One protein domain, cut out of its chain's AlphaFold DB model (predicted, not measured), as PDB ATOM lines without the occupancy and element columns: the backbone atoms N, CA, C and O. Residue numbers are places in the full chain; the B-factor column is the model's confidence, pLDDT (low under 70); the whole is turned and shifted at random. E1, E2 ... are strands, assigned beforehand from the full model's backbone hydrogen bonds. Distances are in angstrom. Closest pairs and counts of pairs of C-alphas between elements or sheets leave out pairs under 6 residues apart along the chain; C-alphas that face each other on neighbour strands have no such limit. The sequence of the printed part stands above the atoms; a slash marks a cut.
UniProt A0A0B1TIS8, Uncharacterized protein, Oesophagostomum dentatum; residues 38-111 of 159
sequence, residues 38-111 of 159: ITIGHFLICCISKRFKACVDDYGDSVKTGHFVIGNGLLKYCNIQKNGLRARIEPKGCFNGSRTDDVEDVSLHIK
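Overview. This is residues 38 to 111 of the 159 residues of an uncharacterized protein of Oesophagostomum dentatum (UniProt A0A0B1TIS8). Two three-stranded antiparallel sheets, E1-E2-E3 and E4-E5-E6, make a sandwich only partly face to face, and residues 96 to 111, with no named element, lie at the end away from E1 and E2. The 74 printed residues include six named strands in chain order and no named helix: all strand, with 35 residues in named elements, under half. The whole is compact, radius of gyration of the C-alphas 12.4 A, spanning 38 by 21 by 16 A.

Arrangement. E1, residues 38 to 40, E2, 43 to 46, and E3, 51 to 56, form a meander of hairpins, each strand the antiparallel neighbour of the one before; N 40 and O 43, 3.0 A, and N 44 and O 54, 2.8 A, are within hydrogen-bond range. E4, 65 to 70, E5, 74 to 80, and E6, 87 to 95, form another, strongly twisted, with N 68 and O 76 at 3.0 A and N 77 and O 90 at 2.9 A. The closest C-alphas of E3 and E5, Cys 55 and Cys 78, are 5.9 A apart. E6 bends by 63 degrees at residue 92.

Along the chain. E1 begins at C-alpha 38 (-22.239, -16.954, 6.028); E6, 21.5 A long, ends at C-alpha 95 (-14.224, -36.767, -9.408).

Size, cuts and confidence. The C-alphas farthest apart, Ile 48 and Ser 107, are 39.3 A apart. The printed part has no cut, no link between strands is long, and no printed residue is under 70 in pLDDT.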
ATOM      1  N   ILE A  38     -22.957 -16.132   5.054       87.31
ATOM      2  CA  ILE A  38     -22.239 -16.954   6.028       87.31
ATOM      3  C   ILE A  38     -22.027 -18.336   5.417       87.31
ATOM      4  O   ILE A  38     -22.982 -18.962   4.952       87.31
ATOM      5  N   THR A  39     -20.799 -18.846   5.483       88.06
ATOM      6  CA  THR A  39     -20.497 -20.233   5.115       88.06
ATOM      7  C   THR A  39     -20.361 -21.088   6.370       88.06
ATOM      8  O   THR A  39     -19.499 -20.833   7.207       88.06
ATOM      9  N   ILE A  40     -21.207 -22.111   6.506       88.62
ATOM     10  CA  ILE A  40     -21.118 -23.116   7.579       88.62
ATOM     11  C   ILE A  40     -20.917 -24.483   6.932       88.62
ATOM     12  O   ILE A  40     -21.766 -24.954   6.169       88.62
ATOM     13  N   GLY A  41     -19.779 -25.122   7.217       89.88
ATOM     14  CA  GLY A  41     -19.329 -26.282   6.450       89.88
ATOM     15  C   GLY A  41     -19.187 -25.904   4.973       89.88
ATOM     16  O   GLY A  41     -18.442 -24.994   4.640       89.88
ATOM     17  N   HIS A  42     -19.962 -26.554   4.106       94.88
ATOM     18  CA  HIS A  42     -20.023 -26.254   2.670       94.88
ATOM     19  C   HIS A  42     -21.354 -25.619   2.251       94.88
ATOM     20  O   HIS A  42     -21.734 -25.702   1.086       94.88
ATOM     21  N   PHE A  43     -22.105 -25.025   3.180       94.81
ATOM     22  CA  PHE A  43     -23.369 -24.354   2.883       94.81
ATOM     23  C   PHE A  43     -23.208 -22.840   2.927       94.81
ATOM     24  O   PHE A  43     -22.813 -22.298   3.956       94.81
ATOM     25  N   LEU A  44     -23.598 -22.167   1.844       93.19
ATOM     26  CA  LEU A  44     -23.698 -20.714   1.770       93.19
ATOM     27  C   LEU A  44     -25.092 -20.269   2.214       93.19
ATOM     28  O   LEU A  44     -26.105 -20.667   1.622       93.19
ATOM     29  N   ILE A  45     -25.152 -19.431   3.240       91.56
ATOM     30  CA  ILE A  45     -26.386 -18.983   3.878       91.56
ATOM     31  C   ILE A  45     -26.466 -17.466   3.768       91.56
ATOM     32  O   ILE A  45     -25.605 -16.749   4.264       91.56
ATOM     33  N   CYS A  46     -27.546 -16.968   3.172       88.19
ATOM     34  CA  CYS A  46     -27.853 -15.545   3.211       88.19
ATOM     35  C   CYS A  46     -28.212 -15.150   4.640       88.19
ATOM     36  O   CYS A  46     -29.241 -15.610   5.154       88.19
ATOM     37  N   CYS A  47     -27.404 -14.288   5.253       82.88
ATOM     38  CA  CYS A  47     -27.615 -13.858   6.627       82.88
ATOM     39  C   CYS A  47     -28.962 -13.125   6.789       82.88
ATOM     40  O   CYS A  47     -29.752 -13.451   7.674       82.88
ATOM     41  N   ILE A  48     -29.297 -12.224   5.857       83.56
ATOM     42  CA  ILE A  48     -30.524 -11.407   5.907       83.56
ATOM     43  C   ILE A  48     -31.784 -12.276   5.827       83.56
ATOM     44  O   ILE A  48     -32.675 -12.196   6.672       83.56
ATOM     45  N   SER A  49     -31.886 -13.120   4.794       86.69
ATOM     46  CA  SER A  49     -33.090 -13.933   4.576       86.69
ATOM     47  C   SER A  49     -33.117 -15.217   5.408       86.69
ATOM     48  O   SER A  49     -34.151 -15.891   5.452       86.69
ATOM     49  N   LYS A  50     -31.985 -15.577   6.028       88.31
ATOM     50  CA  LYS A  50     -31.764 -16.833   6.761       88.31
ATOM     51  C   LYS A  50     -32.099 -18.054   5.905       88.31
ATOM     52  O   LYS A  50     -32.854 -18.934   6.315       88.31
ATOM     53  N   ARG A  51     -31.606 -18.055   4.662       91.50
ATOM     54  CA  ARG A  51     -31.864 -19.109   3.665       91.50
ATOM     55  C   ARG A  51     -30.566 -19.630   3.085       91.50
ATOM     56  O   ARG A  51     -29.661 -18.848   2.806       91.50
ATOM     57  N   PHE A  52     -30.532 -20.929   2.821       93.75
ATOM     58  CA  PHE A  52     -29.508 -21.540   1.987       93.75
ATOM     59  C   PHE A  52     -29.590 -20.973   0.567       93.75
ATOM     60  O   PHE A  52     -30.662 -20.965  -0.046       93.75
ATOM     61  N   LYS A  53     -28.454 -20.500   0.058       92.88
ATOM     62  CA  LYS A  53     -28.289 -19.938  -1.289       92.88
ATOM     63  C   LYS A  53     -27.583 -20.894  -2.238       92.88
ATOM     64  O   LYS A  53     -27.986 -20.999  -3.394       92.88
ATOM     65  N   ALA A  54     -26.525 -21.534  -1.754       95.50
ATOM     66  CA  ALA A  54     -25.649 -22.405  -2.526       95.50
ATOM     67  C   ALA A  54     -24.931 -23.396  -1.597       95.50
ATOM     68  O   ALA A  54     -24.977 -23.260  -0.373       95.50
ATOM     69  N   CYS A  55     -24.252 -24.369  -2.186       96.62
ATOM     70  CA  CYS A  55     -23.118 -25.028  -1.558       96.62
ATOM     71  C   CYS A  55     -21.825 -24.404  -2.090       96.62
ATOM     72  O   CYS A  55     -21.833 -23.848  -3.187       96.62
ATOM     73  N   VAL A  56     -20.741 -24.478  -1.323       95.44
ATOM     74  CA  VAL A  56     -19.439 -23.900  -1.682       95.44
ATOM     75  C   VAL A  56     -18.398 -25.006  -1.723       95.44
ATOM     76  O   VAL A  56     -18.351 -25.845  -0.817       95.44
ATOM     77  N   ASP A  57     -17.594 -25.025  -2.777       93.81
ATOM     78  CA  ASP A  57     -16.464 -25.938  -2.899       93.81
ATOM     79  C   ASP A  57     -15.212 -25.436  -2.150       93.81
ATOM     80  O   ASP A  57     -15.223 -24.381  -1.514       93.81
ATOM     81  N   ASP A  58     -14.120 -26.198  -2.204       90.19
ATOM     82  CA  ASP A  58     -12.863 -25.837  -1.527       90.19
ATOM     83  C   ASP A  58     -12.155 -24.617  -2.149       90.19
ATOM     84  O   ASP A  58     -11.237 -24.056  -1.546       90.19
ATOM     85  N   TYR A  59     -12.565 -24.191  -3.348       88.75
ATOM     86  CA  TYR A  59     -12.024 -23.030  -4.055       88.75
ATOM     87  C   TYR A  59     -12.863 -21.762  -3.851       88.75
ATOM     88  O   TYR A  59     -12.456 -20.691  -4.306       88.75
ATOM     89  N   GLY A  60     -13.989 -21.862  -3.139       88.38
ATOM     90  CA  GLY A  60     -14.917 -20.758  -2.907       88.38
ATOM     91  C   GLY A  60     -15.975 -20.597  -4.001       88.38
ATOM     92  O   GLY A  60     -16.766 -19.654  -3.936       88.38
ATOM     93  N   ASP A  61     -16.023 -21.497  -4.984       90.50
ATOM     94  CA  ASP A  61     -17.004 -21.454  -6.060       90.50
ATOM     95  C   ASP A  61     -18.358 -21.974  -5.544       90.50
ATOM     96  O   ASP A  61     -18.463 -23.004  -4.871       90.50
ATOM     97  N   SER A  62     -19.426 -21.220  -5.825       92.88
ATOM     98  CA  SER A  62     -20.760 -21.501  -5.285       92.88
ATOM     99  C   SER A  62     -21.663 -22.192  -6.308       92.88
ATOM    100  O   SER A  62     -21.870 -21.676  -7.409       92.88
ATOM    101  N   VAL A  63     -22.300 -23.293  -5.914       94.38
ATOM    102  CA  VAL A  63     -23.281 -24.031  -6.721       94.38
ATOM    103  C   VAL A  63     -24.666 -23.971  -6.076       94.38
ATOM    104  O   VAL A  63     -24.873 -24.400  -4.944       94.38
ATOM    105  N   LYS A  64     -25.667 -23.441  -6.789       89.81
ATOM    106  CA  LYS A  64     -27.052 -23.407  -6.273       89.81
ATOM    107  C   LYS A  64     -27.669 -24.803  -6.213       89.81
ATOM    108  O   LYS A  64     -28.371 -25.155  -5.271       89.81
ATOM    109  N   THR A  65     -27.456 -25.588  -7.259       93.81
ATOM    110  CA  THR A  65     -27.885 -26.984  -7.387       93.81
ATOM    111  C   THR A  65     -27.025 -27.606  -8.476       93.81
ATOM    112  O   THR A  65     -26.876 -26.989  -9.527       93.81
ATOM    113  N   GLY A  66     -26.448 -28.777  -8.223       96.38
ATOM    114  CA  GLY A  66     -25.502 -29.405  -9.149       96.38
ATOM    115  C   GLY A  66     -24.368 -30.123  -8.432       96.38
ATOM    116  O   GLY A  66     -24.323 -30.155  -7.194       96.38
ATOM    117  N   HIS A  67     -23.472 -30.716  -9.210       97.88
ATOM    118  CA  HIS A  67     -22.278 -31.352  -8.689       97.88
ATOM    119  C   HIS A  67     -21.209 -30.322  -8.321       97.88
ATOM    120  O   HIS A  67     -21.127 -29.238  -8.888       97.88
ATOM    121  N   PHE A  68     -20.403 -30.668  -7.327       97.25
ATOM    122  CA  PHE A  68     -19.217 -29.915  -6.935       97.25
ATOM    123  C   PHE A  68     -18.226 -30.850  -6.244       97.25
ATOM    124  O   PHE A  68     -18.586 -31.962  -5.834       97.25
ATOM    125  N   VAL A  69     -16.975 -30.412  -6.133       96.75
ATOM    126  CA  VAL A  69     -15.875 -31.232  -5.618       96.75
ATOM    127  C   VAL A  69     -15.313 -30.606  -4.353       96.75
ATOM    128  O   VAL A  69     -15.015 -29.421  -4.333       96.75
ATOM    129  N   ILE A  70     -15.141 -31.407  -3.307       95.88
ATOM    130  CA  ILE A  70     -14.498 -30.977  -2.058       95.88
ATOM    131  C   ILE A  70     -13.368 -31.928  -1.683       95.88
ATOM    132  O   ILE A  70     -13.320 -33.074  -2.144       95.88
ATOM    133  N   GLY A  71     -12.477 -31.479  -0.812       94.00
ATOM    134  CA  GLY A  71     -11.328 -32.222  -0.329       94.00
ATOM    135  C   GLY A  71     -10.527 -32.862  -1.457       94.00
ATOM    136  O   GLY A  71     -10.269 -32.283  -2.511       94.00
ATOM    137  N   ASN A  72     -10.155 -34.119  -1.242       95.06
ATOM    138  CA  ASN A  72      -9.330 -34.877  -2.170       95.06
ATOM    139  C   ASN A  72     -10.161 -35.517  -3.301       95.06
ATOM    140  O   ASN A  72     -10.214 -36.740  -3.447       95.06
ATOM    141  N   GLY A  73     -10.878 -34.695  -4.070       96.38
ATOM    142  CA  GLY A  73     -11.675 -35.156  -5.208       96.38
ATOM    143  C   GLY A  73     -13.007 -35.806  -4.826       96.38
ATOM    144  O   GLY A  73     -13.512 -36.628  -5.587       96.38
ATOM    145  N   LEU A  74     -13.591 -35.494  -3.663       97.50
ATOM    146  CA  LEU A  74     -14.918 -35.992  -3.290       97.50
ATOM    147  C   LEU A  74     -15.995 -35.299  -4.117       97.50
ATOM    148  O   LEU A  74     -16.261 -34.114  -3.937       97.50
ATOM    149  N   LEU A  75     -16.683 -36.074  -4.950       97.75
ATOM    150  CA  LEU A  75     -17.813 -35.591  -5.724       97.75
ATOM    151  C   LEU A  75     -19.058 -35.560  -4.842       97.75
ATOM    152  O   LEU A  75     -19.489 -36.577  -4.273       97.75
ATOM    153  N   LYS A  76     -19.656 -34.382  -4.748       97.69
ATOM    154  CA  LYS A  76     -20.887 -34.128  -4.014       97.69
ATOM    155  C   LYS A  76     -21.941 -33.555  -4.948       97.69
ATOM    156  O   LYS A  76     -21.632 -33.066  -6.026       97.69
ATOM    157  N   TYR A  77     -23.191 -33.603  -4.510       97.75
ATOM    158  CA  TYR A  77     -24.295 -32.920  -5.172       97.75
ATOM    159  C   TYR A  77     -24.998 -31.996  -4.189       97.75
ATOM    160  O   TYR A  77     -25.431 -32.434  -3.120       97.75
ATOM    161  N   CYS A  78     -25.107 -30.723  -4.554       98.06
ATOM    162  CA  CYS A  78     -25.830 -29.721  -3.794       98.06
ATOM    163  C   CYS A  78     -27.312 -29.756  -4.160       98.06
ATOM    164  O   CYS A  78     -27.681 -29.604  -5.324       98.06
ATOM    165  N   ASN A  79     -28.171 -29.920  -3.158       96.94
ATOM    166  CA  ASN A  79     -29.616 -29.899  -3.323       96.94
ATOM    167  C   ASN A  79     -30.244 -28.932  -2.316       96.94
ATOM    168  O   ASN A  79     -30.408 -29.263  -1.138       96.94
ATOM    169  N   ILE A  80     -30.606 -27.739  -2.782       95.19
ATOM    170  CA  ILE A  80     -31.328 -26.747  -1.982       95.19
ATOM    171  C   ILE A  80     -32.821 -26.961  -2.191       95.19
ATOM    172  O   ILE A  80     -33.345 -26.843  -3.299       95.19
ATOM    173  N   GLN A  81     -33.527 -27.285  -1.109       92.75
ATOM    174  CA  GLN A  81     -34.966 -27.507  -1.164       92.75
ATOM    175  C   GLN A  81     -35.694 -26.191  -1.393       92.75
ATOM    176  O   GLN A  81     -35.271 -25.155  -0.887       92.75
ATOM    177  N   LYS A  82     -36.831 -26.272  -2.097       89.81
ATOM    178  CA  LYS A  82     -37.616 -25.147  -2.628       89.81
ATOM    179  C   LYS A  82     -37.412 -23.808  -1.913       89.81
ATOM    180  O   LYS A  82     -36.570 -23.046  -2.299       89.81
ATOM    181  N   ASN A  83     -38.123 -23.458  -0.878       89.81
ATOM    182  CA  ASN A  83     -38.002 -22.205  -0.118       89.81
ATOM    183  C   ASN A  83     -36.661 -21.913   0.621       89.81
ATOM    184  O   ASN A  83     -36.650 -21.039   1.492       89.81
ATOM    185  N   GLY A  84     -35.560 -22.620   0.355       90.75
ATOM    186  CA  GLY A  84     -34.225 -22.340   0.906       90.75
ATOM    187  C   GLY A  84     -34.077 -22.576   2.414       90.75
ATOM    188  O   GLY A  84     -33.125 -22.093   3.013       90.75
ATOM    189  N   LEU A  85     -35.022 -23.279   3.051       93.12
ATOM    190  CA  LEU A  85     -34.976 -23.595   4.493       93.12
ATOM    191  C   LEU A  85     -34.203 -24.866   4.814       93.12
ATOM    192  O   LEU A  85     -33.885 -25.130   5.969       93.12
ATOM    193  N   ARG A  86     -33.975 -25.697   3.803       93.88
ATOM    194  CA  ARG A  86     -33.310 -26.984   3.934       93.88
ATOM    195  C   ARG A  86     -32.393 -27.154   2.741       93.88
ATOM    196  O   ARG A  86     -32.786 -26.859   1.614       93.88
ATOM    197  N   ALA A  87     -31.206 -27.668   2.991       95.75
ATOM    198  CA  ALA A  87     -30.264 -28.049   1.960       95.75
ATOM    199  C   ALA A  87     -29.645 -29.395   2.326       95.75
ATOM    200  O   ALA A  87     -29.602 -29.780   3.497       95.75
ATOM    201  N   ARG A  88     -29.204 -30.135   1.314       96.12
ATOM    202  CA  ARG A  88     -28.494 -31.397   1.483       96.12
ATOM    203  C   ARG A  88     -27.301 -31.433   0.545       96.12
ATOM    204  O   ARG A  88     -27.434 -31.121  -0.634       96.12
ATOM    205  N   ILE A  89     -26.169 -31.873   1.081       96.81
ATOM    206  CA  ILE A  89     -25.005 -32.275   0.298       96.81
ATOM    207  C   ILE A  89     -25.021 -33.797   0.235       96.81
ATOM    208  O   ILE A  89     -24.921 -34.481   1.255       96.81
ATOM    209  N   GLU A  90     -25.219 -34.337  -0.959       96.06
ATOM    210  CA  GLU A  90     -25.297 -35.777  -1.184       96.06
ATOM    211  C   GLU A  90     -23.944 -36.316  -1.662       96.06
ATOM    212  O   GLU A  90     -23.353 -35.736  -2.573       96.06
ATOM    213  N   PRO A  91     -23.438 -37.430  -1.106       95.88
ATOM    214  CA  PRO A  91     -22.231 -38.061  -1.623       95.88
ATOM    215  C   PRO A  91     -22.515 -38.707  -2.985       95.88
ATOM    216  O   PRO A  91     -23.467 -39.479  -3.119       95.88
ATOM    217  N   LYS A  92     -21.676 -38.426  -3.986       97.19
ATOM    218  CA  LYS A  92     -21.789 -38.996  -5.341       97.19
ATOM    219  C   LYS A  92     -20.571 -39.812  -5.779       97.19
ATOM    220  O   LYS A  92     -20.602 -40.411  -6.846       97.19
ATOM    221  N   GLY A  93     -19.559 -39.933  -4.924       97.50
ATOM    222  CA  GLY A  93     -18.343 -40.696  -5.195       97.50
ATOM    223  C   GLY A  93     -17.151 -39.758  -5.272       97.50
ATOM    224  O   GLY A  93     -16.995 -38.904  -4.399       97.50
ATOM    225  N   CYS A  94     -16.333 -39.919  -6.305       98.31
ATOM    226  CA  CYS A  94     -15.153 -39.101  -6.533       98.31
ATOM    227  C   CYS A  94     -15.138 -38.531  -7.950       98.31
ATOM    228  O   CYS A  94     -15.760 -39.088  -8.853       98.31
ATOM    229  N   PHE A  95     -14.417 -37.434  -8.131       97.81
ATOM    230  CA  PHE A  95     -14.224 -36.767  -9.408       97.81
ATOM    231  C   PHE A  95     -12.773 -36.929  -9.858       97.81
ATOM    232  O   PHE A  95     -11.862 -36.426  -9.205       97.81
ATOM    233  N   ASN A  96     -12.555 -37.648 -10.957       96.69
ATOM    234  CA  ASN A  96     -11.235 -37.888 -11.536       96.69
ATOM    235  C   ASN A  96     -10.924 -36.886 -12.660       96.69
ATOM    236  O   ASN A  96     -10.575 -37.281 -13.771       96.69
ATOM    237  N   GLY A  97     -11.094 -35.599 -12.370       94.81
ATOM    238  CA  GLY A  97     -10.789 -34.494 -13.274       94.81
ATOM    239  C   GLY A  97      -9.934 -33.427 -12.598       94.81
ATOM    240  O   GLY A  97      -9.609 -33.504 -11.411       94.81
ATOM    241  N   SER A  98      -9.554 -32.427 -13.374       93.00
ATOM    242  CA  SER A  98      -8.888 -31.211 -12.925       93.00
ATOM    243  C   SER A  98      -9.901 -30.113 -12.590       93.00
ATOM    244  O   SER A  98     -11.090 -30.224 -12.875       93.00
ATOM    245  N   ARG A  99      -9.419 -29.008 -12.014       89.44
ATOM    246  CA  ARG A  99     -10.253 -27.841 -11.677       89.44
ATOM    247  C   ARG A  99     -10.965 -27.227 -12.890       89.44
ATOM    248  O   ARG A  99     -12.009 -26.610 -12.734       89.44
ATOM    249  N   THR A 100     -10.364 -27.321 -14.070       92.75
ATOM    250  CA  THR A 100     -10.902 -26.720 -15.297       92.75
ATOM    251  C   THR A 100     -11.832 -27.651 -16.064       92.75
ATOM    252  O   THR A 100     -12.425 -27.212 -17.046       92.75
ATOM    253  N   ASP A 101     -11.927 -28.917 -15.655       95.44
ATOM    254  CA  ASP A 101     -12.835 -29.869 -16.281       95.44
ATOM    255  C   ASP A 101     -14.273 -29.627 -15.819       95.44
ATOM    256  O   ASP A 101     -14.525 -29.151 -14.711       95.44
ATOM    257  N   ASP A 102     -15.227 -29.968 -16.683       95.56
ATOM    258  CA  ASP A 102     -16.643 -29.867 -16.353       95.56
ATOM    259  C   ASP A 102     -17.004 -30.911 -15.289       95.56
ATOM    260  O   ASP A 102     -16.930 -32.119 -15.522       95.56
ATOM    261  N   VAL A 103     -17.414 -30.443 -14.110       96.06
ATOM    262  CA  VAL A 103     -17.824 -31.314 -13.003       96.06
ATOM    263  C   VAL A 103     -19.070 -32.134 -13.333       96.06
ATOM    264  O   VAL A 103     -19.309 -33.162 -12.704       96.06
ATOM    265  N   GLU A 104     -19.861 -31.727 -14.324       96.31
ATOM    266  CA  GLU A 104     -21.025 -32.477 -14.794       96.31
ATOM    267  C   GLU A 104     -20.654 -33.575 -15.810       96.31
ATOM    268  O   GLU A 104     -21.509 -34.392 -16.164       96.31
ATOM    269  N   ASP A 105     -19.386 -33.667 -16.242       97.38
ATOM    270  CA  ASP A 105     -18.917 -34.760 -17.095       97.38
ATOM    271  C   ASP A 105     -18.886 -36.084 -16.317       97.38
ATOM    272  O   ASP A 105     -17.966 -36.408 -15.561       97.38
ATOM    273  N   VAL A 106     -19.915 -36.894 -16.564       96.88
ATOM    274  CA  VAL A 106     -20.124 -38.198 -15.930       96.88
ATOM    275  C   VAL A 106     -18.988 -39.187 -16.228       96.88
ATOM    276  O   VAL A 106     -18.796 -40.136 -15.468       96.88
ATOM    277  N   SER A 107     -18.198 -38.991 -17.289       96.88
ATOM    278  CA  SER A 107     -17.038 -39.850 -17.573       96.88
ATOM    279  C   SER A 107     -15.916 -39.698 -16.540       96.88
ATOM    280  O   SER A 107     -15.137 -40.630 -16.331       96.88
ATOM    281  N   LEU A 108     -15.889 -38.565 -15.835       97.38
ATOM    282  CA  LEU A 108     -14.961 -38.272 -14.745       97.38
ATOM    283  C   LEU A 108     -15.525 -38.695 -13.377       97.38
ATOM    284  O   LEU A 108     -14.826 -38.612 -12.365       97.38
ATOM    285  N   HIS A 109     -16.775 -39.169 -13.316       97.81
ATOM    286  CA  HIS A 109     -17.420 -39.585 -12.071       97.81
ATOM    287  C   HIS A 109     -17.053 -41.022 -11.727       97.81
ATOM    288  O   HIS A 109     -17.429 -41.984 -12.400       97.81
ATOM    289  N   ILE A 110     -16.368 -41.187 -10.604       98.12
ATOM    290  CA  ILE A 110     -15.959 -42.484 -10.094       98.12
ATOM    291  C   ILE A 110     -16.873 -42.898  -8.946       98.12
ATOM    292  O   ILE A 110     -16.994 -42.210  -7.930       98.12
ATOM    293  N   LYS A 111     -17.499 -44.069  -9.085       97.12
ATOM    294  CA  LYS A 111     -18.344 -44.644  -8.033       97.12
ATOM    295  C   LYS A 111     -17.541 -44.871  -6.754       97.12
ATOM    296  O   LYS A 111     -16.379 -45.276  -6.790       97.12
TER     297      LYS A 111